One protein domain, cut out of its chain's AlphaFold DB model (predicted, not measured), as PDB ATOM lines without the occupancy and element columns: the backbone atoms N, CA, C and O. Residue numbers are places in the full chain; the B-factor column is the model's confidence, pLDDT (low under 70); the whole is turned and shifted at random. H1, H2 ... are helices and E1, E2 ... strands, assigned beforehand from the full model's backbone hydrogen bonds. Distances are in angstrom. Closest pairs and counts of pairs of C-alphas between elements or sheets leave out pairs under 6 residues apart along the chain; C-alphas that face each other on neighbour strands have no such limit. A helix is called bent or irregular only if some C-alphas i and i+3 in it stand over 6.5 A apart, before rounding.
ATOM      1  N   HIS A  38     235.052 222.966 317.282       90.81
ATOM      2  CA  HIS A  38     233.618 222.788 317.096       90.81
ATOM      3  C   HIS A  38     233.226 222.814 315.609       90.81
ATOM      4  O   HIS A  38     232.488 221.936 315.158       90.81
ATOM      5  N   ILE A  39     233.760 223.758 314.823       88.56
ATOM      6  CA  ILE A  39     233.535 223.810 313.368       88.56
ATOM      7  C   ILE A  39     234.060 222.547 312.684       88.56
ATOM      8  O   ILE A  39     233.360 221.964 311.855       88.56
ATOM      9  N   SER A  40     235.268 222.105 313.033       86.81
ATOM     10  CA  SER A  40     235.879 220.901 312.462       86.81
ATOM     11  C   SER A  40     235.026 219.658 312.726       86.81
ATOM     12  O   SER A  40     234.699 218.908 311.802       86.81
ATOM     13  N   VAL A  41     234.562 219.481 313.967       90.00
ATOM     14  CA  VAL A  41     233.666 218.379 314.345       90.00
ATOM     15  C   VAL A  41     232.353 218.448 313.566       90.00
ATOM     16  O   VAL A  41     231.937 217.441 312.993       90.00
ATOM     17  N   GLN A  42     231.715 219.616 313.480       88.88
ATOM     18  CA  GLN A  42     230.475 219.766 312.715       88.88
ATOM     19  C   GLN A  42     230.668 219.487 311.221       88.88
ATOM     20  O   GLN A  42     229.847 218.802 310.611       88.88
ATOM     21  N   SER A  43     231.764 219.966 310.633       87.12
ATOM     22  CA  SER A  43     232.113 219.704 309.235       87.12
ATOM     23  C   SER A  43     232.274 218.206 308.971       87.12
ATOM     24  O   SER A  43     231.697 217.672 308.020       87.12
ATOM     25  N   ASN A  44     232.959 217.493 309.870       90.38
ATOM     26  CA  ASN A  44     233.120 216.044 309.786       90.38
ATOM     27  C   ASN A  44     231.782 215.307 309.910       90.38
ATOM     28  O   ASN A  44     231.495 214.429 309.096       90.38
ATOM     29  N   VAL A  45     230.929 215.690 310.863       93.12
ATOM     30  CA  VAL A  45     229.586 215.101 311.022       93.12
ATOM     31  C   VAL A  45     228.738 215.317 309.767       93.12
ATOM     32  O   VAL A  45     228.103 214.378 309.286       93.12
ATOM     33  N   ASN A  46     228.761 216.519 309.190       93.62
ATOM     34  CA  ASN A  46     228.068 216.809 307.935       93.62
ATOM     35  C   ASN A  46     228.621 215.959 306.784       93.62
ATOM     36  O   ASN A  46     227.854 215.429 305.981       93.62
ATOM     37  N   GLY A  47     229.943 215.778 306.734       93.62
ATOM     38  CA  GLY A  47     230.614 214.899 305.781       93.62
ATOM     39  C   GLY A  47     230.171 213.442 305.895       93.62
ATOM     40  O   GLY A  47     229.904 212.819 304.870       93.62
ATOM     41  N   ILE A  48     230.050 212.916 307.115       93.88
ATOM     42  CA  ILE A  48     229.570 211.550 307.377       93.88
ATOM     43  C   ILE A  48     228.108 211.402 306.941       93.88
ATOM     44  O   ILE A  48     227.762 210.443 306.258       93.88
ATOM     45  N   ARG A  49     227.248 212.373 307.265       95.94
ATOM     46  CA  ARG A  49     225.834 212.358 306.847       95.94
ATOM     47  C   ARG A  49     225.681 212.411 305.329       95.94
ATOM     48  O   ARG A  49     224.908 211.643 304.769       95.94
ATOM     49  N   ALA A  50     226.438 213.278 304.656       95.12
ATOM     50  CA  ALA A  50     226.452 213.347 303.195       95.12
ATOM     51  C   ALA A  50     226.904 212.020 302.567       95.12
ATOM     52  O   ALA A  50     226.351 211.615 301.550       95.12
ATOM     53  N   TYR A  51     227.872 211.337 303.182       95.12
ATOM     54  CA  TYR A  51     228.348 210.030 302.734       95.12
ATOM     55  C   TYR A  51     227.269 208.949 302.885       95.12
ATOM     56  O   TYR A  51     226.968 208.250 301.923       95.12
ATOM     57  N   TYR A  52     226.604 208.890 304.042       95.81
ATOM     58  CA  TYR A  52     225.496 207.959 304.285       95.81
ATOM     59  C   TYR A  52     224.328 208.152 303.305       95.81
ATOM     60  O   TYR A  52     223.732 207.188 302.821       95.81
ATOM     61  N   ILE A  53     224.020 209.409 302.964       96.56
ATOM     62  CA  ILE A  53     223.018 209.735 301.943       96.56
ATOM     63  C   ILE A  53     223.423 209.173 300.573       96.56
ATOM     64  O   ILE A  53     222.570 208.638 299.864       96.56
ATOM     65  N   SER A  54     224.702 209.281 300.198       96.06
ATOM     66  CA  SER A  54     225.211 208.692 298.955       96.06
ATOM     67  C   SER A  54     225.089 207.173 298.958       96.06
ATOM     68  O   SER A  54     224.599 206.619 297.981       96.06
ATOM     69  N   GLU A  55     225.483 206.501 300.043       95.19
ATOM     70  CA  GLU A  55     225.382 205.040 300.152       95.19
ATOM     71  C   GLU A  55     223.938 204.559 300.046       95.19
ATOM     72  O   GLU A  55     223.629 203.676 299.254       95.19
ATOM     73  N   SER A  56     223.021 205.225 300.740       96.38
ATOM     74  CA  SER A  56     221.604 204.880 300.650       96.38
ATOM     75  C   SER A  56     221.064 205.049 299.227       96.38
ATOM     76  O   SER A  56     220.245 204.257 298.772       96.38
ATOM     77  N   ALA A  57     221.530 206.059 298.486       96.62
ATOM     78  CA  ALA A  57     221.153 206.237 297.088       96.62
ATOM     79  C   ALA A  57     221.688 205.115 296.176       96.62
ATOM     80  O   ALA A  57     221.021 204.794 295.191       96.62
ATOM     81  N   ILE A  58     222.827 204.488 296.515       96.25
ATOM     82  CA  ILE A  58     223.326 203.277 295.835       96.25
ATOM     83  C   ILE A  58     222.321 202.141 296.011       96.25
ATOM     84  O   ILE A  58     221.962 201.509 295.022       96.25
ATOM     85  N   ASP A  59     221.825 201.916 297.229       96.00
ATOM     86  CA  ASP A  59     220.867 200.838 297.503       96.00
ATOM     87  C   ASP A  59     219.555 201.033 296.738       96.00
ATOM     88  O   ASP A  59     219.014 200.089 296.154       96.00
ATOM     89  N   VAL A  60     219.043 202.270 296.686       95.88
ATOM     90  CA  VAL A  60     217.844 202.559 295.886       95.88
ATOM     91  C   VAL A  60     218.117 202.305 294.402       95.88
ATOM     92  O   VAL A  60     217.306 201.664 293.735       95.88
ATOM     93  N   LEU A  61     219.260 202.763 293.883       96.25
ATOM     94  CA  LEU A  61     219.626 202.546 292.484       96.25
ATOM     95  C   LEU A  61     219.774 201.057 292.150       96.25
ATOM     96  O   LEU A  61     219.257 200.610 291.128       96.25
ATOM     97  N   TYR A  62     220.444 200.289 293.008       95.94
ATOM     98  CA  TYR A  62     220.618 198.850 292.835       95.94
ATOM     99  C   TYR A  62     219.265 198.146 292.724       95.94
ATOM    100  O   TYR A  62     219.051 197.366 291.799       95.94
ATOM    101  N   ASN A  63     218.327 198.474 293.617       95.25
ATOM    102  CA  ASN A  63     216.983 197.902 293.592       95.25
ATOM    103  C   ASN A  63     216.218 198.253 292.311       95.25
ATOM    104  O   ASN A  63     215.508 197.408 291.768       95.25
ATOM    105  N   ASP A  64     216.360 199.480 291.813       94.38
ATOM    106  CA  ASP A  64     215.687 199.907 290.587       94.38
ATOM    107  C   ASP A  64     216.258 199.210 289.347       94.38
ATOM    108  O   ASP A  64     215.492 198.717 288.516       94.38
ATOM    109  N   ILE A  65     217.587 199.105 289.245       94.31
ATOM    110  CA  ILE A  65     218.245 198.357 288.165       94.31
ATOM    111  C   ILE A  65     217.848 196.883 288.243       94.31
ATOM    112  O   ILE A  65     217.474 196.297 287.227       94.31
ATOM    113  N   ASN A  66     217.875 196.288 289.438       94.06
ATOM    114  CA  ASN A  66     217.543 194.880 289.623       94.06
ATOM    115  C   ASN A  66     216.108 194.569 289.176       94.06
ATOM    116  O   ASN A  66     215.906 193.612 288.441       94.06
ATOM    117  N   LYS A  67     215.130 195.426 289.498       93.56
ATOM    118  CA  LYS A  67     213.742 195.272 289.020       93.56
ATOM    119  C   LYS A  67     213.623 195.308 287.496       93.56
ATOM    120  O   LYS A  67     212.799 194.599 286.923       93.56
ATOM    121  N   VAL A  68     214.399 196.161 286.824       92.69
ATOM    122  CA  VAL A  68     214.410 196.218 285.350       92.69
ATOM    123  C   VAL A  68     215.059 194.959 284.770       92.69
ATOM    124  O   VAL A  68     214.537 194.392 283.810       92.69
ATOM    125  N   CYS A  69     216.148 194.493 285.379       92.56
ATOM    126  CA  CYS A  69     216.808 193.245 285.011       92.56
ATOM    127  C   CYS A  69     215.894 192.028 285.197       92.56
ATOM    128  O   CYS A  69     215.802 191.213 284.287       92.56
ATOM    129  N   GLU A  70     215.183 191.916 286.321       92.25
ATOM    130  CA  GLU A  70     214.239 190.824 286.598       92.25
ATOM    131  C   GLU A  70     213.148 190.740 285.528       92.25
ATOM    132  O   GLU A  70     212.943 189.680 284.947       92.25
ATOM    133  N   LYS A  71     212.544 191.874 285.155       91.50
ATOM    134  CA  LYS A  71     211.564 191.915 284.056       91.50
ATOM    135  C   LYS A  71     212.154 191.485 282.712       91.50
ATOM    136  O   LYS A  71     211.481 190.837 281.915       91.50
ATOM    137  N   ALA A  72     213.400 191.865 282.428       91.50
ATOM    138  CA  ALA A  72     214.082 191.449 281.205       91.50
ATOM    139  C   ALA A  72     214.382 189.940 281.204       91.50
ATOM    140  O   ALA A  72     214.248 189.291 280.170       91.50
ATOM    141  N   ILE A  73     214.750 189.394 282.365       92.31
ATOM    142  CA  ILE A  73     214.997 187.969 282.584       92.31
ATOM    143  C   ILE A  73     213.710 187.156 282.405       92.31
ATOM    144  O   ILE A  73     213.725 186.155 281.695       92.31
ATOM    145  N   GLU A  74     212.600 187.591 283.002       91.75
ATOM    146  CA  GLU A  74     211.291 186.944 282.851       91.75
ATOM    147  C   GLU A  74     210.876 186.872 281.379       91.75
ATOM    148  O   GLU A  74     210.573 185.791 280.873       91.75
ATOM    149  N   LYS A  75     210.962 188.005 280.670       91.06
ATOM    150  CA  LYS A  75     210.670 188.071 279.236       91.06
ATOM    151  C   LYS A  75     211.566 187.134 278.422       91.06
ATOM    152  O   LYS A  75     211.085 186.447 277.526       91.06
ATOM    153  N   TYR A  76     212.859 187.085 278.734       92.44
ATOM    154  CA  TYR A  76     213.784 186.179 278.060       92.44
ATOM    155  C   TYR A  76     213.418 184.709 278.283       92.44
ATOM    156  O   TYR A  76     213.416 183.934 277.331       92.44
ATOM    157  N   PHE A  77     213.076 184.316 279.513       90.69
ATOM    158  CA  PHE A  77     212.670 182.939 279.787       90.69
ATOM    159  C   PHE A  77     211.371 182.557 279.076       90.69
ATOM    160  O   PHE A  77     211.265 181.429 278.599       90.69
ATOM    161  N   GLU A  78     210.419 183.482 278.955       91.88
ATOM    162  CA  GLU A  78     209.199 183.273 278.174       91.88
ATOM    163  C   GLU A  78     209.511 183.054 276.683       91.88
ATOM    164  O   GLU A  78     209.056 182.075 276.086       91.88
ATOM    165  N   GLU A  79     210.345 183.912 276.085       91.62
ATOM    166  CA  GLU A  79     210.774 183.772 274.687       91.62
ATOM    167  C   GLU A  79     211.563 182.474 274.455       91.62
ATOM    168  O   GLU A  79     211.312 181.759 273.482       91.62
ATOM    169  N   LEU A  80     212.466 182.120 275.374       90.50
ATOM    170  CA  LEU A  80     213.254 180.890 275.314       90.50
ATOM    171  C   LEU A  80     212.369 179.643 275.426       90.50
ATOM    172  O   LEU A  80     212.585 178.669 274.706       90.50
ATOM    173  N   PHE A  81     211.368 179.664 276.308       89.56
ATOM    174  CA  PHE A  81     210.416 178.568 276.474       89.56
ATOM    175  C   PHE A  81     209.583 178.354 275.207       89.56
ATOM    176  O   PHE A  81     209.522 177.238 274.689       89.56
ATOM    177  N   ASN A  82     209.016 179.431 274.659       90.94
ATOM    178  CA  ASN A  82     208.247 179.384 273.416       90.94
ATOM    179  C   ASN A  82     209.103 178.886 272.240       90.94
ATOM    180  O   ASN A  82     208.651 178.050 271.454       90.94
ATOM    181  N   TYR A  83     210.359 179.337 272.158       90.31
ATOM    182  CA  TYR A  83     211.310 178.877 271.149       90.31
ATOM    183  C   TYR A  83     211.638 177.385 271.299       90.31
ATOM    184  O   TYR A  83     211.621 176.654 270.310       90.31
ATOM    185  N   LYS A  84     211.880 176.901 272.528       88.12
ATOM    186  CA  LYS A  84     212.132 175.474 272.794       88.12
ATOM    187  C   LYS A  84     210.947 174.598 272.383       88.12
ATOM    188  O   LYS A  84     211.161 173.588 271.720       88.12
ATOM    189  N   ILE A  85     209.712 174.989 272.714       87.81
ATOM    190  CA  ILE A  85     208.504 174.253 272.296       87.81
ATOM    191  C   ILE A  85     208.402 174.198 270.772       87.81
ATOM    192  O   ILE A  85     208.166 173.134 270.206       87.81
ATOM    193  N   TYR A  86     208.583 175.340 270.105       88.50
ATOM    194  CA  TYR A  86     208.534 175.407 268.648       88.50
ATOM    195  C   TYR A  86     209.593 174.505 268.001       88.50
ATOM    196  O   TYR A  86     209.277 173.756 267.080       88.50
ATOM    197  N   TYR A  87     210.820 174.526 268.525       87.31
ATOM    198  CA  TYR A  87     211.929 173.715 268.032       87.31
ATOM    199  C   TYR A  87     211.686 172.208 268.192       87.31
ATOM    200  O   TYR A  87     211.916 171.455 267.253       87.31
ATOM    201  N   ILE A  88     211.179 171.761 269.346       86.25
ATOM    202  CA  ILE A  88     210.870 170.339 269.593       86.25
ATOM    203  C   ILE A  88     209.775 169.826 268.639       86.25
ATOM    204  O   ILE A  88     209.784 168.657 268.263       86.25
ATOM    205  N   ASN A  89     208.850 170.698 268.227       85.81
ATOM    206  CA  ASN A  89     207.755 170.358 267.316       85.81
ATOM    207  C   ASN A  89     208.145 170.387 265.826       85.81
ATOM    208  O   ASN A  89     207.335 169.996 264.986       85.81
ATOM    209  N   LEU A  90     209.344 170.864 265.473       84.81
ATOM    210  CA  LEU A  90     209.839 170.829 264.099       84.81
ATOM    211  C   LEU A  90     210.409 169.440 263.782       84.81
ATOM    212  O   LEU A  90     211.299 168.944 264.471       84.81
ATOM    213  N   GLU A  91     209.929 168.822 262.701       67.56
ATOM    214  CA  GLU A  91     210.453 167.552 262.184       67.56
ATOM    215  C   GLU A  91     211.849 167.735 261.557       67.56
ATOM    216  O   GLU A  91     211.981 167.756 260.342       67.56
ATOM    217  N   GLY A  92     212.885 167.863 262.393       67.88
ATOM    218  CA  GLY A  92     214.302 167.669 262.053       67.88
ATOM    219  C   GLY A  92     214.938 168.630 261.028       67.88
ATOM    220  O   GLY A  92     214.418 168.899 259.954       67.88
ATOM    221  N   GLY A  93     216.160 169.090 261.319       68.81
ATOM    222  CA  GLY A  93     217.037 169.729 260.318       68.81
ATOM    223  C   GLY A  93     217.164 171.253 260.383       68.81
ATOM    224  O   GLY A  93     217.731 171.842 259.466       68.81
ATOM    225  N   VAL A  94     216.681 171.895 261.449       75.06
ATOM    226  CA  VAL A  94     216.964 173.310 261.743       75.06
ATOM    227  C   VAL A  94     217.960 173.379 262.897       75.06
ATOM    228  O   VAL A  94     217.795 172.662 263.879       75.06
ATOM    229  N   ASP A  95     218.983 174.227 262.791       83.00
ATOM    230  CA  ASP A  95     219.949 174.444 263.871       83.00
ATOM    231  C   ASP A  95     219.310 175.210 265.041       83.00
ATOM    232  O   ASP A  95     218.587 176.193 264.851       83.00
ATOM    233  N   TYR A  96     219.599 174.785 266.273       83.69
ATOM    234  CA  TYR A  96     219.102 175.439 267.483       83.69
ATOM    235  C   TYR A  96     219.799 176.793 267.708       83.69
ATOM    236  O   TYR A  96     220.968 176.844 268.089       83.69
ATOM    237  N   CYS A  97     219.069 177.890 267.496       85.56
ATOM    238  CA  CYS A  97     219.551 179.272 267.604       85.56
ATOM    239  C   CYS A  97     218.637 180.084 268.544       85.56
ATOM    240  O   CYS A  97     217.740 180.785 268.065       85.56
ATOM    241  N   PRO A  98     218.807 179.967 269.875       87.00
ATOM    242  CA  PRO A  98     217.935 180.632 270.837       87.00
ATOM    243  C   PRO A  98     218.085 182.166 270.793       87.00
ATOM    244  O   PRO A  98     219.097 182.675 270.301       87.00
ATOM    245  N   PRO A  99     217.102 182.916 271.329       87.75
ATOM    246  CA  PRO A  99     217.217 184.362 271.496       87.75
ATOM    247  C   PRO A  99     218.471 184.752 272.293       87.75
ATOM    248  O   PRO A  99     218.848 184.067 273.239       87.75
ATOM    249  N   ASP A 100     219.098 185.875 271.940       88.94
ATOM    250  CA  ASP A 100     220.274 186.390 272.652       88.94
ATOM    251  C   ASP A 100     219.846 187.216 273.875       88.94
ATOM    252  O   ASP A 100     219.304 188.325 273.748       88.94
ATOM    253  N   PHE A 101     220.131 186.688 275.069       89.12
ATOM    254  CA  PHE A 101     219.827 187.345 276.336       89.12
ATOM    255  C   PHE A 101     220.459 188.738 276.448       89.12
ATOM    256  O   PHE A 101     219.813 189.676 276.925       89.12
ATOM    257  N   GLN A 102     221.704 188.904 275.992       87.44
ATOM    258  CA  GLN A 102     222.424 190.172 276.115       87.44
ATOM    259  C   GLN A 102     221.777 191.266 275.270       87.44
ATOM    260  O   GLN A 102     221.694 192.414 275.713       87.44
ATOM    261  N   ASN A 103     221.243 190.925 274.097       87.06
ATOM    262  CA  ASN A 103     220.527 191.885 273.259       87.06
ATOM    263  C   ASN A 103     219.208 192.344 273.892       87.06
ATOM    264  O   ASN A 103     218.909 193.543 273.881       87.06
ATOM    265  N   ILE A 104     218.441 191.425 274.485       87.38
ATOM    266  CA  ILE A 104     217.186 191.753 275.182       87.38
ATOM    267  C   ILE A 104     217.475 192.652 276.387       87.38
ATOM    268  O   ILE A 104     216.857 193.709 276.551       87.38
ATOM    269  N   LEU A 105     218.457 192.260 277.200       88.12
ATOM    270  CA  LEU A 105     218.860 192.988 278.395       88.12
ATOM    271  C   LEU A 105     219.356 194.397 278.050       88.12
ATOM    272  O   LEU A 105     218.873 195.381 278.611       88.12
ATOM    273  N   LYS A 106     220.258 194.512 277.068       86.19
ATOM    274  CA  LYS A 106     220.789 195.792 276.589       86.19
ATOM    275  C   LYS A 106     219.684 196.703 276.070       86.19
ATOM    276  O   LYS A 106     219.668 197.882 276.411       86.19
ATOM    277  N   THR A 107     218.747 196.174 275.288       85.94
ATOM    278  CA  THR A 107     217.627 196.964 274.755       85.94
ATOM    279  C   THR A 107     216.756 197.506 275.887       85.94
ATOM    280  O   THR A 107     216.487 198.705 275.936       85.94
ATOM    281  N   ASN A 108     216.387 196.662 276.852       84.94
ATOM    282  CA  ASN A 108     215.567 197.081 277.988       84.94
ATOM    283  C   ASN A 108     216.277 198.094 278.897       84.94
ATOM    284  O   ASN A 108     215.637 199.013 279.409       84.94
ATOM    285  N   ILE A 109     217.587 197.955 279.098       85.12
ATOM    286  CA  ILE A 109     218.369 198.886 279.922       85.12
ATOM    287  C   ILE A 109     218.550 200.224 279.211       85.12
ATOM    288  O   ILE A 109     218.311 201.264 279.820       85.12
ATOM    289  N   LEU A 110     218.917 200.215 277.928       84.31
ATOM    290  CA  LEU A 110     219.092 201.436 277.137       84.31
ATOM    291  C   LEU A 110     217.809 202.269 277.080       84.31
ATOM    292  O   LEU A 110     217.874 203.490 277.183       84.31
ATOM    293  N   LEU A 111     216.648 201.617 276.976       85.56
ATOM    294  CA  LEU A 111     215.350 202.294 276.990       85.56
ATOM    295  C   LEU A 111     215.033 202.962 278.335       85.56
ATOM    296  O   LEU A 111     214.323 203.964 278.365       85.56
ATOM    297  N   ASN A 112     215.557 202.429 279.440       87.62
ATOM    298  CA  ASN A 112     215.230 202.888 280.788       87.62
ATOM    299  C   ASN A 112     216.340 203.711 281.448       87.62
ATOM    300  O   ASN A 112     216.113 204.253 282.528       87.62
ATOM    301  N   ILE A 113     217.520 203.850 280.841       89.44
ATOM    302  CA  ILE A 113     218.679 204.405 281.550       89.44
ATOM    303  C   ILE A 113     218.468 205.837 282.044       89.44
ATOM    304  O   ILE A 113     218.817 206.176 283.173       89.44
ATOM    305  N   SER A 114     217.802 206.658 281.234       88.88
ATOM    306  CA  SER A 114     217.468 208.035 281.588       88.88
ATOM    307  C   SER A 114     216.495 208.120 282.762       88.88
ATOM    308  O   SER A 114     216.503 209.120 283.474       88.88
ATOM    309  N   SER A 115     215.680 207.086 282.996       91.50
ATOM    310  CA  SER A 115     214.721 207.059 284.108       91.50
ATOM    311  C   SER A 115     215.391 206.890 285.475       91.50
ATOM    312  O   SER A 115     214.817 207.275 286.493       91.50
ATOM    313  N   PHE A 116     216.628 206.379 285.512       94.00
ATOM    314  CA  PHE A 116     217.399 206.270 286.750       94.00
ATOM    315  C   PHE A 116     218.022 207.608 287.179       94.00
ATOM    316  O   PHE A 116     218.366 207.782 288.350       94.00
ATOM    317  N   ASN A 117     218.134 208.573 286.259       95.38
ATOM    318  CA  ASN A 117     218.683 209.895 286.543       95.38
ATOM    319  C   ASN A 117     217.682 210.724 287.341       95.38
ATOM    320  O   ASN A 117     216.630 211.116 286.835       95.38
ATOM    321  N   ARG A 118     218.019 211.039 288.593       96.50
ATOM    322  CA  ARG A 118     217.125 211.805 289.470       96.50
ATOM    323  C   ARG A 118     217.860 212.571 290.551       96.50
ATOM    324  O   ARG A 118     218.978 212.241 290.936       96.50
ATOM    325  N   THR A 119     217.188 213.593 291.066       97.56
ATOM    326  CA  THR A 119     217.571 214.288 292.298       97.56
ATOM    327  C   THR A 119     216.430 214.148 293.288       97.56
ATOM    328  O   THR A 119     215.285 214.429 292.940       97.56
ATOM    329  N   VAL A 120     216.737 213.706 294.503       97.50
ATOM    330  CA  VAL A 120     215.751 213.554 295.575       97.50
ATOM    331  C   VAL A 120     216.150 214.447 296.732       97.50
ATOM    332  O   VAL A 120     217.272 214.367 297.236       97.50
ATOM    333  N   ASN A 121     215.216 215.302 297.137       97.19
ATOM    334  CA  ASN A 121     215.389 216.245 298.232       97.19
ATOM    335  C   ASN A 121     214.744 215.692 299.500       97.19
ATOM    336  O   ASN A 121     213.655 215.129 299.452       97.19
ATOM    337  N   ASN A 122     215.432 215.881 300.618       95.50
ATOM    338  CA  ASN A 122     215.049 215.465 301.960       95.50
ATOM    339  C   ASN A 122     214.571 213.997 302.084       95.50
ATOM    340  O   ASN A 122     213.486 213.755 302.614       95.50
ATOM    341  N   PRO A 123     215.351 213.001 301.604       93.81
ATOM    342  CA  PRO A 123     214.972 211.584 301.677       93.81
ATOM    343  C   PRO A 123     214.877 211.006 303.103       93.81
ATOM    344  O   PRO A 123     214.256 209.962 303.280       93.81
ATOM    345  N   PHE A 124     215.473 211.647 304.114       94.06
ATOM    346  CA  PHE A 124     215.494 211.173 305.501       94.06
ATOM    347  C   PHE A 124     214.745 212.132 306.425       94.06
ATOM    348  O   PHE A 124     215.207 213.232 306.718       94.06
ATOM    349  N   SER A 125     213.620 211.686 306.979       91.69
ATOM    350  CA  SER A 125     212.822 212.490 307.918       91.69
ATOM    351  C   SER A 125     213.537 212.794 309.240       91.69
ATOM    352  O   SER A 125     213.218 213.776 309.901       91.69
ATOM    353  N   SER A 126     214.519 211.975 309.628       91.25
ATOM    354  CA  SER A 126     215.316 212.165 310.848       91.25
ATOM    355  C   SER A 126     216.362 213.276 310.726       91.25
ATOM    356  O   SER A 126     216.949 213.699 311.723       91.25
ATOM    357  N   TYR A 127     216.636 213.743 309.510       91.88
ATOM    358  CA  TYR A 127     217.650 214.745 309.239       91.88
ATOM    359  C   TYR A 127     217.017 216.138 309.271       91.88
ATOM    360  O   TYR A 127     216.233 216.500 308.404       91.88
ATOM    361  N   VAL A 128     217.391 216.922 310.286       91.81
ATOM    362  CA  VAL A 128     216.795 218.244 310.567       91.81
ATOM    363  C   VAL A 128     217.087 219.280 309.477       91.81
ATOM    364  O   VAL A 128     216.271 220.159 309.222       91.81
ATOM    365  N   HIS A 129     218.265 219.208 308.861       94.50
ATOM    366  CA  HIS A 129     218.725 220.182 307.875       94.50
ATOM    367  C   HIS A 129     218.527 219.695 306.443       94.50
ATOM    368  O   HIS A 129     218.435 218.491 306.201       94.50
ATOM    369  N   ASP A 130     218.560 220.637 305.498       94.62
ATOM    370  CA  ASP A 130     218.454 220.352 304.071       94.62
ATOM    371  C   ASP A 130     219.497 219.339 303.607       94.62
ATOM    372  O   ASP A 130     220.708 219.457 303.853       94.62
ATOM    373  N   HIS A 131     218.999 218.335 302.898       97.12
ATOM    374  CA  HIS A 131     219.809 217.247 302.395       97.12
ATOM    375  C   HIS A 131     219.214 216.668 301.116       97.12
ATOM    376  O   HIS A 131     218.028 216.804 300.829       97.12
ATOM    377  N   SER A 132     220.053 216.063 300.286       97.62
ATOM    378  CA  SER A 132     219.623 215.511 298.999       97.62
ATOM    379  C   SER A 132     220.629 214.508 298.467       97.62
ATOM    380  O   SER A 132     221.790 214.504 298.875       97.62
ATOM    381  N   TYR A 133     220.199 213.694 297.509       97.69
ATOM    382  CA  TYR A 133     221.115 212.987 296.627       97.69
ATOM    383  C   TYR A 133     220.778 213.257 295.166       97.69
ATOM    384  O   TYR A 133     219.624 213.491 294.805       97.69
ATOM    385  N   LYS A 134     221.798 213.181 294.316       97.56
ATOM    386  CA  LYS A 134     221.660 213.145 292.862       97.56
ATOM    387  C   LYS A 134     222.268 211.854 292.337       97.56
ATOM    388  O   LYS A 134     223.378 211.524 292.734       97.56
ATOM    389  N   ILE A 135     221.562 211.181 291.437       97.56
ATOM    390  CA  ILE A 135     222.021 209.994 290.717       97.56
ATOM    391  C   ILE A 135     222.128 210.361 289.237       97.56
ATOM    392  O   ILE A 135     221.192 210.932 288.672       97.56
ATOM    393  N   THR A 136     223.267 210.041 288.634       96.38
ATOM    394  CA  THR A 136     223.498 210.113 287.187       96.38
ATOM    395  C   THR A 136     224.021 208.756 286.740       96.38
ATOM    396  O   THR A 136     224.955 208.249 287.346       96.38
ATOM    397  N   VAL A 137     223.405 208.147 285.738       95.81
ATOM    398  CA  VAL A 137     223.637 206.775 285.297       95.81
ATOM    399  C   VAL A 137     223.958 206.778 283.815       95.81
ATOM    400  O   VAL A 137     223.217 207.356 283.021       95.81
ATOM    401  N   ASP A 138     225.021 206.066 283.469       93.75
ATOM    402  CA  ASP A 138     225.489 205.835 282.112       93.75
ATOM    403  C   ASP A 138     225.726 204.338 281.885       93.75
ATOM    404  O   ASP A 138     226.080 203.587 282.798       93.75
ATOM    405  N   TYR A 139     225.546 203.883 280.645       91.19
ATOM    406  CA  TYR A 139     225.824 202.502 280.256       91.19
ATOM    407  C   TYR A 139     227.061 202.441 279.371       91.19
ATOM    408  O   TYR A 139     227.127 203.065 278.310       91.19
ATOM    409  N   VAL A 140     228.043 201.655 279.806       90.31
ATOM    410  CA  VAL A 140     229.317 201.496 279.116       90.31
ATOM    411  C   VAL A 140     229.267 200.229 278.271       90.31
ATOM    412  O   VAL A 140     229.585 199.132 278.731       90.31
ATOM    413  N   VAL A 141     228.872 200.397 277.004       84.12
ATOM    414  CA  VAL A 141     228.628 199.302 276.047       84.12
ATOM    415  C   VAL A 141     229.825 198.358 275.906       84.12
ATOM    416  O   VAL A 141     229.637 197.151 275.827       84.12
ATOM    417  N   SER A 142     231.052 198.886 275.901       85.12
ATOM    418  CA  SER A 142     232.278 198.098 275.701       85.12
ATOM    419  C   SER A 142     232.542 197.072 276.801       85.12
ATOM    420  O   SER A 142     233.224 196.084 276.552       85.12
ATOM    421  N   TYR A 143     232.020 197.309 278.006       84.56
ATOM    422  CA  TYR A 143     232.224 196.437 279.163       84.56
ATOM    423  C   TYR A 143     230.926 195.820 279.682       84.56
ATOM    424  O   TYR A 143     230.979 195.048 280.630       84.56
ATOM    425  N   ASN A 144     229.780 196.146 279.076       85.56
ATOM    426  CA  ASN A 144     228.455 195.729 279.537       85.56
ATOM    427  C   ASN A 144     228.173 196.096 281.010       85.56
ATOM    428  O   ASN A 144     227.574 195.326 281.756       85.56
ATOM    429  N   ILE A 145     228.627 197.280 281.428       92.00
ATOM    430  CA  ILE A 145     228.539 197.758 282.815       92.00
ATOM    431  C   ILE A 145     227.632 198.983 282.881       92.00
ATOM    432  O   ILE A 145     227.702 199.868 282.022       92.00
ATOM    433  N   ILE A 146     226.826 199.070 283.937       93.31
ATOM    434  CA  ILE A 146     226.176 200.324 284.326       93.31
ATOM    435  C   ILE A 146     227.110 201.070 285.271       93.31
ATOM    436  O   ILE A 146     227.476 200.554 286.327       93.31
ATOM    437  N   LYS A 147     227.476 202.294 284.901       95.12
ATOM    438  CA  LYS A 147     228.229 203.214 285.748       95.12
ATOM    439  C   LYS A 147     227.274 204.265 286.294       95.12
ATOM    440  O   LYS A 147     226.484 204.822 285.537       95.12
ATOM    441  N   ALA A 148     227.347 204.558 287.585       95.75
ATOM    442  CA  ALA A 148     226.561 205.633 288.167       95.75
ATOM    443  C   ALA A 148     227.391 206.539 289.068       95.75
ATOM    444  O   ALA A 148     228.126 206.069 289.933       95.75
ATOM    445  N   ASP A 149     227.217 207.842 288.877       96.25
ATOM    446  CA  ASP A 149     227.768 208.901 289.704       96.25
ATOM    447  C   ASP A 149     226.683 209.425 290.645       96.25
ATOM    448  O   ASP A 149     225.638 209.945 290.234       96.25
ATOM    449  N   ILE A 150     226.945 209.284 291.938       96.94
ATOM    450  CA  ILE A 150     226.014 209.574 293.018       96.94
ATOM    451  C   ILE A 150     226.608 210.668 293.890       96.94
ATOM    452  O   ILE A 150     227.741 210.572 294.346       96.94
ATOM    453  N   ILE A 151     225.845 211.727 294.149       96.88
ATOM    454  CA  ILE A 151     226.287 212.851 294.980       96.88
ATOM    455  C   ILE A 151     225.292 213.055 296.109       96.88
ATOM    456  O   ILE A 151     224.231 213.640 295.894       96.88
ATOM    457  N   GLY A 152     225.663 212.636 297.312       96.62
ATOM    458  CA  GLY A 152     224.968 212.962 298.551       96.62
ATOM    459  C   GLY A 152     225.381 214.333 299.072       96.62
ATOM    460  O   GLY A 152     226.540 214.755 298.959       96.62
ATOM    461  N   ARG A 153     224.410 215.064 299.615       96.31
ATOM    462  CA  ARG A 153     224.558 216.426 300.127       96.31
ATOM    463  C   ARG A 153     223.870 216.553 301.474       96.31
ATOM    464  O   ARG A 153     222.718 216.155 301.614       96.31
ATOM    465  N   TYR A 154     224.562 217.164 302.428       96.44
ATOM    466  CA  TYR A 154     224.021 217.514 303.737       96.44
ATOM    467  C   TYR A 154     224.570 218.877 304.155       96.44
ATOM    468  O   TYR A 154     225.786 219.011 304.322       96.44
ATOM    469  N   LEU A 155     223.708 219.890 304.307       92.88
ATOM    470  CA  LEU A 155     224.142 221.284 304.483       92.88
ATOM    471  C   LEU A 155     225.184 221.682 303.410       92.88
ATOM    472  O   LEU A 155     224.913 221.639 302.210       92.88
ATOM    473  N   HIS A 156     226.396 222.041 303.840       87.38
ATOM    474  CA  HIS A 156     227.509 222.443 302.979       87.38
ATOM    475  C   HIS A 156     228.405 221.269 302.551       87.38
ATOM    476  O   HIS A 156     229.275 221.445 301.699       87.38
ATOM    477  N   ALA A 157     228.202 220.069 303.104       93.06
ATOM    478  CA  ALA A 157     229.000 218.897 302.774       93.06
ATOM    479  C   ALA A 157     228.464 218.184 301.526       93.06
ATOM    480  O   ALA A 157     227.255 218.023 301.341       93.06
ATOM    481  N   ARG A 158     229.386 217.720 300.678       94.00
ATOM    482  CA  ARG A 158     229.099 216.940 299.469       94.00
ATOM    483  C   ARG A 158     230.004 215.716 299.428       94.00
ATOM    484  O   ARG A 158     231.198 215.833 299.697       94.00
ATOM    485  N   LYS A 159     229.444 214.557 299.088       94.75
ATOM    486  CA  LYS A 159     230.187 213.295 298.985       94.75
ATOM    487  C   LYS A 159     229.849 212.582 297.677       94.75
ATOM    488  O   LYS A 159     228.827 211.903 297.610       94.75
ATOM    489  N   PRO A 160     230.664 212.763 296.627       95.12
ATOM    490  CA  PRO A 160     230.487 212.043 295.376       95.12
ATOM    491  C   PRO A 160     231.041 210.614 295.487       95.12
ATOM    492  O   PRO A 160     232.160 210.404 295.956       95.12
ATOM    493  N   ILE A 161     230.261 209.638 295.036       95.31
ATOM    494  CA  ILE A 161     230.621 208.226 294.938       95.31
ATOM    495  C   ILE A 161     230.282 207.762 293.526       95.31
ATOM    496  O   ILE A 161     229.207 208.068 293.017       95.31
ATOM    497  N   THR A 162     231.182 207.006 292.916       95.94
ATOM    498  CA  THR A 162     230.924 206.307 291.663       95.94
ATOM    499  C   THR A 162     230.789 204.818 291.935       95.94
ATOM    500  O   THR A 162     231.570 204.239 292.698       95.94
ATOM    501  N   VAL A 163     229.799 204.200 291.300       95.88
ATOM    502  CA  VAL A 163     229.536 202.764 291.380       95.88
ATOM    503  C   VAL A 163     229.473 202.132 289.998       95.88
ATOM    504  O   VAL A 163     229.043 202.759 289.031       95.88
ATOM    505  N   GLU A 164     229.908 200.878 289.916       96.25
ATOM    506  CA  GLU A 164     229.889 200.067 288.696       96.25
ATOM    507  C   GLU A 164     229.140 198.757 288.959       96.25
ATOM    508  O   GLU A 164     229.499 198.006 289.873       96.25
ATOM    509  N   PHE A 165     228.123 198.471 288.144       95.19
ATOM    510  CA  PHE A 165     227.325 197.248 288.207       95.19
ATOM    511  C   PHE A 165     227.588 196.350 286.994       95.19
ATOM    512  O   PHE A 165     227.454 196.790 285.851       95.19
ATOM    513  N   ASP A 166     227.916 195.085 287.261       93.50
ATOM    514  CA  ASP A 166     227.951 193.994 286.283       93.50
ATOM    515  C   ASP A 166     226.520 193.596 285.968       93.50
ATOM    516  O   ASP A 166     225.754 193.268 286.885       93.50
ATOM    517  N   LEU A 167     226.164 193.615 284.691       92.50
ATOM    518  CA  LEU A 167     224.847 193.182 284.269       92.50
ATOM    519  C   LEU A 167     224.690 191.661 284.353       92.50
ATOM    520  O   LEU A 167     225.677 190.920 284.296       92.50
ATOM    521  N   PRO A 168     223.444 191.177 284.477       92.56
ATOM    522  CA  PRO A 168     223.172 189.759 284.383       92.56
ATOM    523  C   PRO A 168     223.776 189.122 283.129       92.56
ATOM    524  O   PRO A 168     223.694 189.654 282.021       92.56
ATOM    525  N   THR A 169     224.366 187.945 283.305       91.25
ATOM    526  CA  THR A 169     225.017 187.190 282.227       91.25
ATOM    527  C   THR A 169     224.525 185.758 282.207       91.25
ATOM    528  O   THR A 169     224.250 185.169 283.253       91.25
ATOM    529  N   GLU A 170     224.381 185.202 281.010       91.06
ATOM    530  CA  GLU A 170     224.024 183.801 280.839       91.06
ATOM    531  C   GLU A 170     225.251 182.906 281.020       91.06
ATOM    532  O   GLU A 170     226.369 183.245 280.633       91.06
ATOM    533  N   ILE A 171     225.034 181.762 281.655       91.00
ATOM    534  CA  ILE A 171     226.037 180.739 281.913       91.00
ATOM    535  C   ILE A 171     225.439 179.406 281.481       91.00
ATOM    536  O   ILE A 171     224.309 179.069 281.839       91.00
ATOM    537  N   PHE A 172     226.217 178.639 280.727       88.88
ATOM    538  CA  PHE A 172     225.869 177.275 280.365       88.88
ATOM    539  C   PHE A 172     225.914 176.365 281.602       88.88
ATOM    540  O   PHE A 172     226.942 176.261 282.269       88.88
ATOM    541  N   ASP A 173     224.795 175.704 281.890       91.69
ATOM    542  CA  ASP A 173     224.574 174.806 283.034       91.69
ATOM    543  C   ASP A 173     224.309 173.366 282.560       91.69
ATOM    544  O   ASP A 173     223.476 172.643 283.107       91.69
ATOM    545  N   GLY A 174     224.996 172.950 281.496       91.19
ATOM    546  CA  GLY A 174     224.850 171.621 280.920       91.19
ATOM    547  C   GLY A 174     223.688 171.521 279.938       91.19
ATOM    548  O   GLY A 174     223.370 172.461 279.212       91.19
ATOM    549  N   VAL A 175     223.083 170.342 279.883       90.12
ATOM    550  CA  VAL A 175     222.109 169.963 278.856       90.12
ATOM    551  C   VAL A 175     220.846 169.439 279.538       90.12
ATOM    552  O   VAL A 175     220.931 168.838 280.610       90.12
ATOM    553  N   ASP A 176     219.680 169.713 278.959       87.50
ATOM    554  CA  ASP A 176     218.395 169.202 279.433       87.50
ATOM    555  C   ASP A 176     218.073 167.797 278.888       87.50
ATOM    556  O   ASP A 176     218.853 167.187 278.153       87.50
ATOM    557  N   GLU A 177     216.915 167.262 279.281       86.62
ATOM    558  CA  GLU A 177     216.444 165.919 278.909       86.62
ATOM    559  C   GLU A 177     216.266 165.733 277.392       86.62
ATOM    560  O   GLU A 177     216.255 164.601 276.910       86.62
ATOM    561  N   PHE A 178     216.173 166.829 276.632       83.12
ATOM    562  CA  PHE A 178     216.019 166.829 275.177       83.12
ATOM    563  C   PHE A 178     217.346 167.042 274.441       83.12
ATOM    564  O   PHE A 178     217.355 167.194 273.219       83.12
ATOM    565  N   GLY A 179     218.474 167.072 275.154       83.06
ATOM    566  CA  GLY A 179     219.769 167.343 274.541       83.06
ATOM    567  C   GLY A 179     220.007 168.829 274.237       83.06
ATOM    568  O   GLY A 179     220.976 169.148 273.548       83.06
ATOM    569  N   LEU A 180     219.166 169.745 274.744       85.88
ATOM    570  CA  LEU A 180     219.291 171.183 274.499       85.88
ATOM    571  C   LEU A 180     220.065 171.895 275.618       85.88
ATOM    572  O   LEU A 180     220.043 171.456 276.770       85.88
ATOM    573  N   PRO A 181     220.718 173.037 275.329       85.88
ATOM    574  CA  PRO A 181     221.415 173.821 276.340       85.88
ATOM    575  C   PRO A 181     220.510 174.198 277.517       85.88
ATOM    576  O   PRO A 181     219.414 174.757 277.359       85.88
ATOM    577  N   LYS A 182     221.003 173.925 278.721       87.56
ATOM    578  CA  LYS A 182     220.443 174.417 279.971       87.56
ATOM    579  C   LYS A 182     221.196 175.684 280.349       87.56
ATOM    580  O   LYS A 182     222.420 175.687 280.434       87.56
ATOM    581  N   LEU A 183     220.463 176.773 280.544       87.38
ATOM    582  CA  LEU A 183     221.035 178.086 280.817       87.38
ATOM    583  C   LEU A 183     220.695 178.520 282.238       87.38
ATOM    584  O   LEU A 183     219.584 178.302 282.725       87.38
ATOM    585  N   LYS A 184     221.657 179.167 282.890       89.50
ATOM    586  CA  LYS A 184     221.494 179.823 284.184       89.50
ATOM    587  C   LYS A 184     221.901 181.280 284.054       89.50
ATOM    588  O   LYS A 184     222.882 181.594 283.391       89.50
ATOM    589  N   ILE A 185     221.177 182.171 284.721       91.00
ATOM    590  CA  ILE A 185     221.491 183.599 284.710       91.00
ATOM    591  C   ILE A 185     222.223 183.956 286.000       91.00
ATOM    592  O   ILE A 185     221.751 183.686 287.106       91.00
ATOM    593  N   LYS A 186     223.403 184.557 285.855       91.88
ATOM    594  CA  LYS A 186     224.121 185.209 286.944       91.88
ATOM    595  C   LYS A 186     223.414 186.533 287.258       91.88
ATOM    596  O   LYS A 186     223.139 187.282 286.324       91.88
ATOM    597  N   PRO A 187     223.123 186.836 288.533       91.06
ATOM    598  CA  PRO A 187     222.408 188.054 288.895       91.06
ATOM    599  C   PRO A 187     223.269 189.311 288.707       91.06
ATOM    600  O   PRO A 187     224.493 189.229 288.572       91.06
ATOM    601  N   LEU A 188     222.605 190.471 288.765       93.50
ATOM    602  CA  LEU A 188     223.239 191.786 288.856       93.50
ATOM    603  C   LEU A 188     224.250 191.800 290.013       93.50
ATOM    604  O   LEU A 188     223.961 191.302 291.102       93.50
ATOM    605  N   LYS A 189     225.431 192.385 289.797       93.56
ATOM    606  CA  LYS A 189     226.466 192.452 290.835       93.56
ATOM    607  C   LYS A 189     227.102 193.832 290.907       93.56
ATOM    608  O   LYS A 189     227.623 194.331 289.919       93.56
ATOM    609  N   LEU A 190     227.154 194.413 292.103       93.31
ATOM    610  CA  LEU A 190     227.985 195.587 292.369       93.31
ATOM    611  C   LEU A 190     229.468 195.176 292.341       93.31
ATOM    612  O   LEU A 190     229.900 194.339 293.136       93.31
ATOM    613  N   ILE A 191     230.237 195.723 291.397       92.75
ATOM    614  CA  ILE A 191     231.650 195.363 291.189       92.75
ATOM    615  C   ILE A 191     232.560 196.297 291.972       92.75
ATOM    616  O   ILE A 191     233.519 195.848 292.600       92.75
ATOM    617  N   LYS A 192     232.294 197.603 291.888       92.38
ATOM    618  CA  LYS A 192     233.163 198.630 292.456       92.38
ATOM    619  C   LYS A 192     232.359 199.774 293.038       92.38
ATOM    620  O   LYS A 192     231.341 200.178 292.482       92.38
ATOM    621  N   ILE A 193     232.901 200.311 294.124       92.81
ATOM    622  CA  ILE A 193     232.514 201.571 294.741       92.81
ATOM    623  C   ILE A 193     233.808 202.351 294.939       92.81
ATOM    624  O   ILE A 193     234.758 201.823 295.520       92.81
ATOM    625  N   TYR A 194     233.870 203.585 294.458       92.25
ATOM    626  CA  TYR A 194     234.994 204.468 294.744       92.25
ATOM    627  C   TYR A 194     234.527 205.903 294.931       92.25
ATOM    628  O   TYR A 194     233.598 206.379 294.280       92.25
ATOM    629  N   GLN A 195     235.171 206.597 295.865       87.06
ATOM    630  CA  GLN A 195     234.883 207.992 296.144       87.06
ATOM    631  C   GLN A 195     235.716 208.873 295.213       87.06
ATOM    632  O   GLN A 195     236.945 208.784 295.205       87.06
ATOM    633  N   ASN A 196     235.062 209.767 294.473       78.69
ATOM    634  CA  ASN A 196     235.787 210.741 293.667       78.69
ATOM    635  C   ASN A 196     236.275 211.874 294.572       78.69
ATOM    636  O   ASN A 196     235.491 212.583 295.202       78.69
TER     637      ASN A 196
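Overview. This is residues 38 to 196 of the 199 residues of an uncharacterized protein of Serpentinicella alkaliphila (UniProt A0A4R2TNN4). A twisted sheet of five strands curls round the first part of one very long helix, H1, which makes the length of a rod; the rest of H1 runs on past the sheet. At that far end the long link folds back into a short helix, H2, which packs on H1 and on the inner strand E2 of the sheet, while the small hairpin E5 and E6 prolongs the sheet from E4 and E7. The 159 printed residues hold two named helices and seven named strands, in the order H1 H2 E1 E2 E3 E4 E5 E6 E7. The sheet's order is E1 - E2 - E3 - E4 - E7, all antiparallel, and the class is mixed, helices and strands. The whole is loose, with a radius of gyration of the C-alphas of 21.4 A and spans of 80 by 26 by 22 A.

Arrangement. The sheet holds E1, residues 118 to 121, E2, 131 to 140, E3, 145 to 154, E4, 157 to 166, and E7, 189 to 195; E1 and E7 are its edge strands. E1 to E4 form a meander, each strand the antiparallel neighbour of the one before. N 120 and O 133 of E1 and E2 are 2.9 A apart, N 138 and O 147 of E2 and E3 2.8 A, N 150 and O 161 of E3 and E4 2.8 A, and N 162 and O 194 of E4 and E7 2.8 A, within hydrogen-bond range. The sheet curls round H1, residues 38 to 88, beside its residues 43 to 66; the closest C-alphas of H1 and E3, Ser 54 and Gly 152, are 4.3 A apart. H2, residues 101 to 116, is on the same face of the sheet as H1, two layers in all, over E2 at a height over the sheet of 9.0 A. H1 and H2, a helical hairpin, touch through residues 61 to 76 of H1 alone, closest at the C-alphas of Ala 72 and Leu 105, 5.8 A; they run opposite ways at a steep tilt of 37 degrees, only just steep. E4 runs on into E5, residues 169 to 175, at 27 degrees, and E6, residues 181 to 186, runs on into E7 at 26 degrees. In the hairpin of E5 and E6, N 171 and O 184 are 2.8 A apart, within hydrogen-bond range. Every O i to N i+4 pair is within hydrogen-bond range in H1, and 9 of 12 in H2.

Along the chain. H1 begins at C-alpha 38, (233.618, 222.788, 317.096), and ends at C-alpha 88, (210.870, 170.339, 269.593), 74.3 A away. H2 spans 21.7 A, has a kink of 37 degrees near residue 110, and is irregular, with C-alphas 111 and 114 7.7 A apart. E2, E3 and E4 measure 29.7 A, 29.1 A and 29.9 A. E7 ends at C-alpha 195, (234.883, 207.992, 296.144).

Size, cuts and confidence. The C-alphas farthest apart, those of His 38 and Glu 91, are 81.3 A apart. The printed part has no cut. The link from H1 to H2, 12 residues, is long, and its residues 89 to 94 stand free. Mean pLDDT of the printed part is 91.0; residues 91 to 93 are under 70.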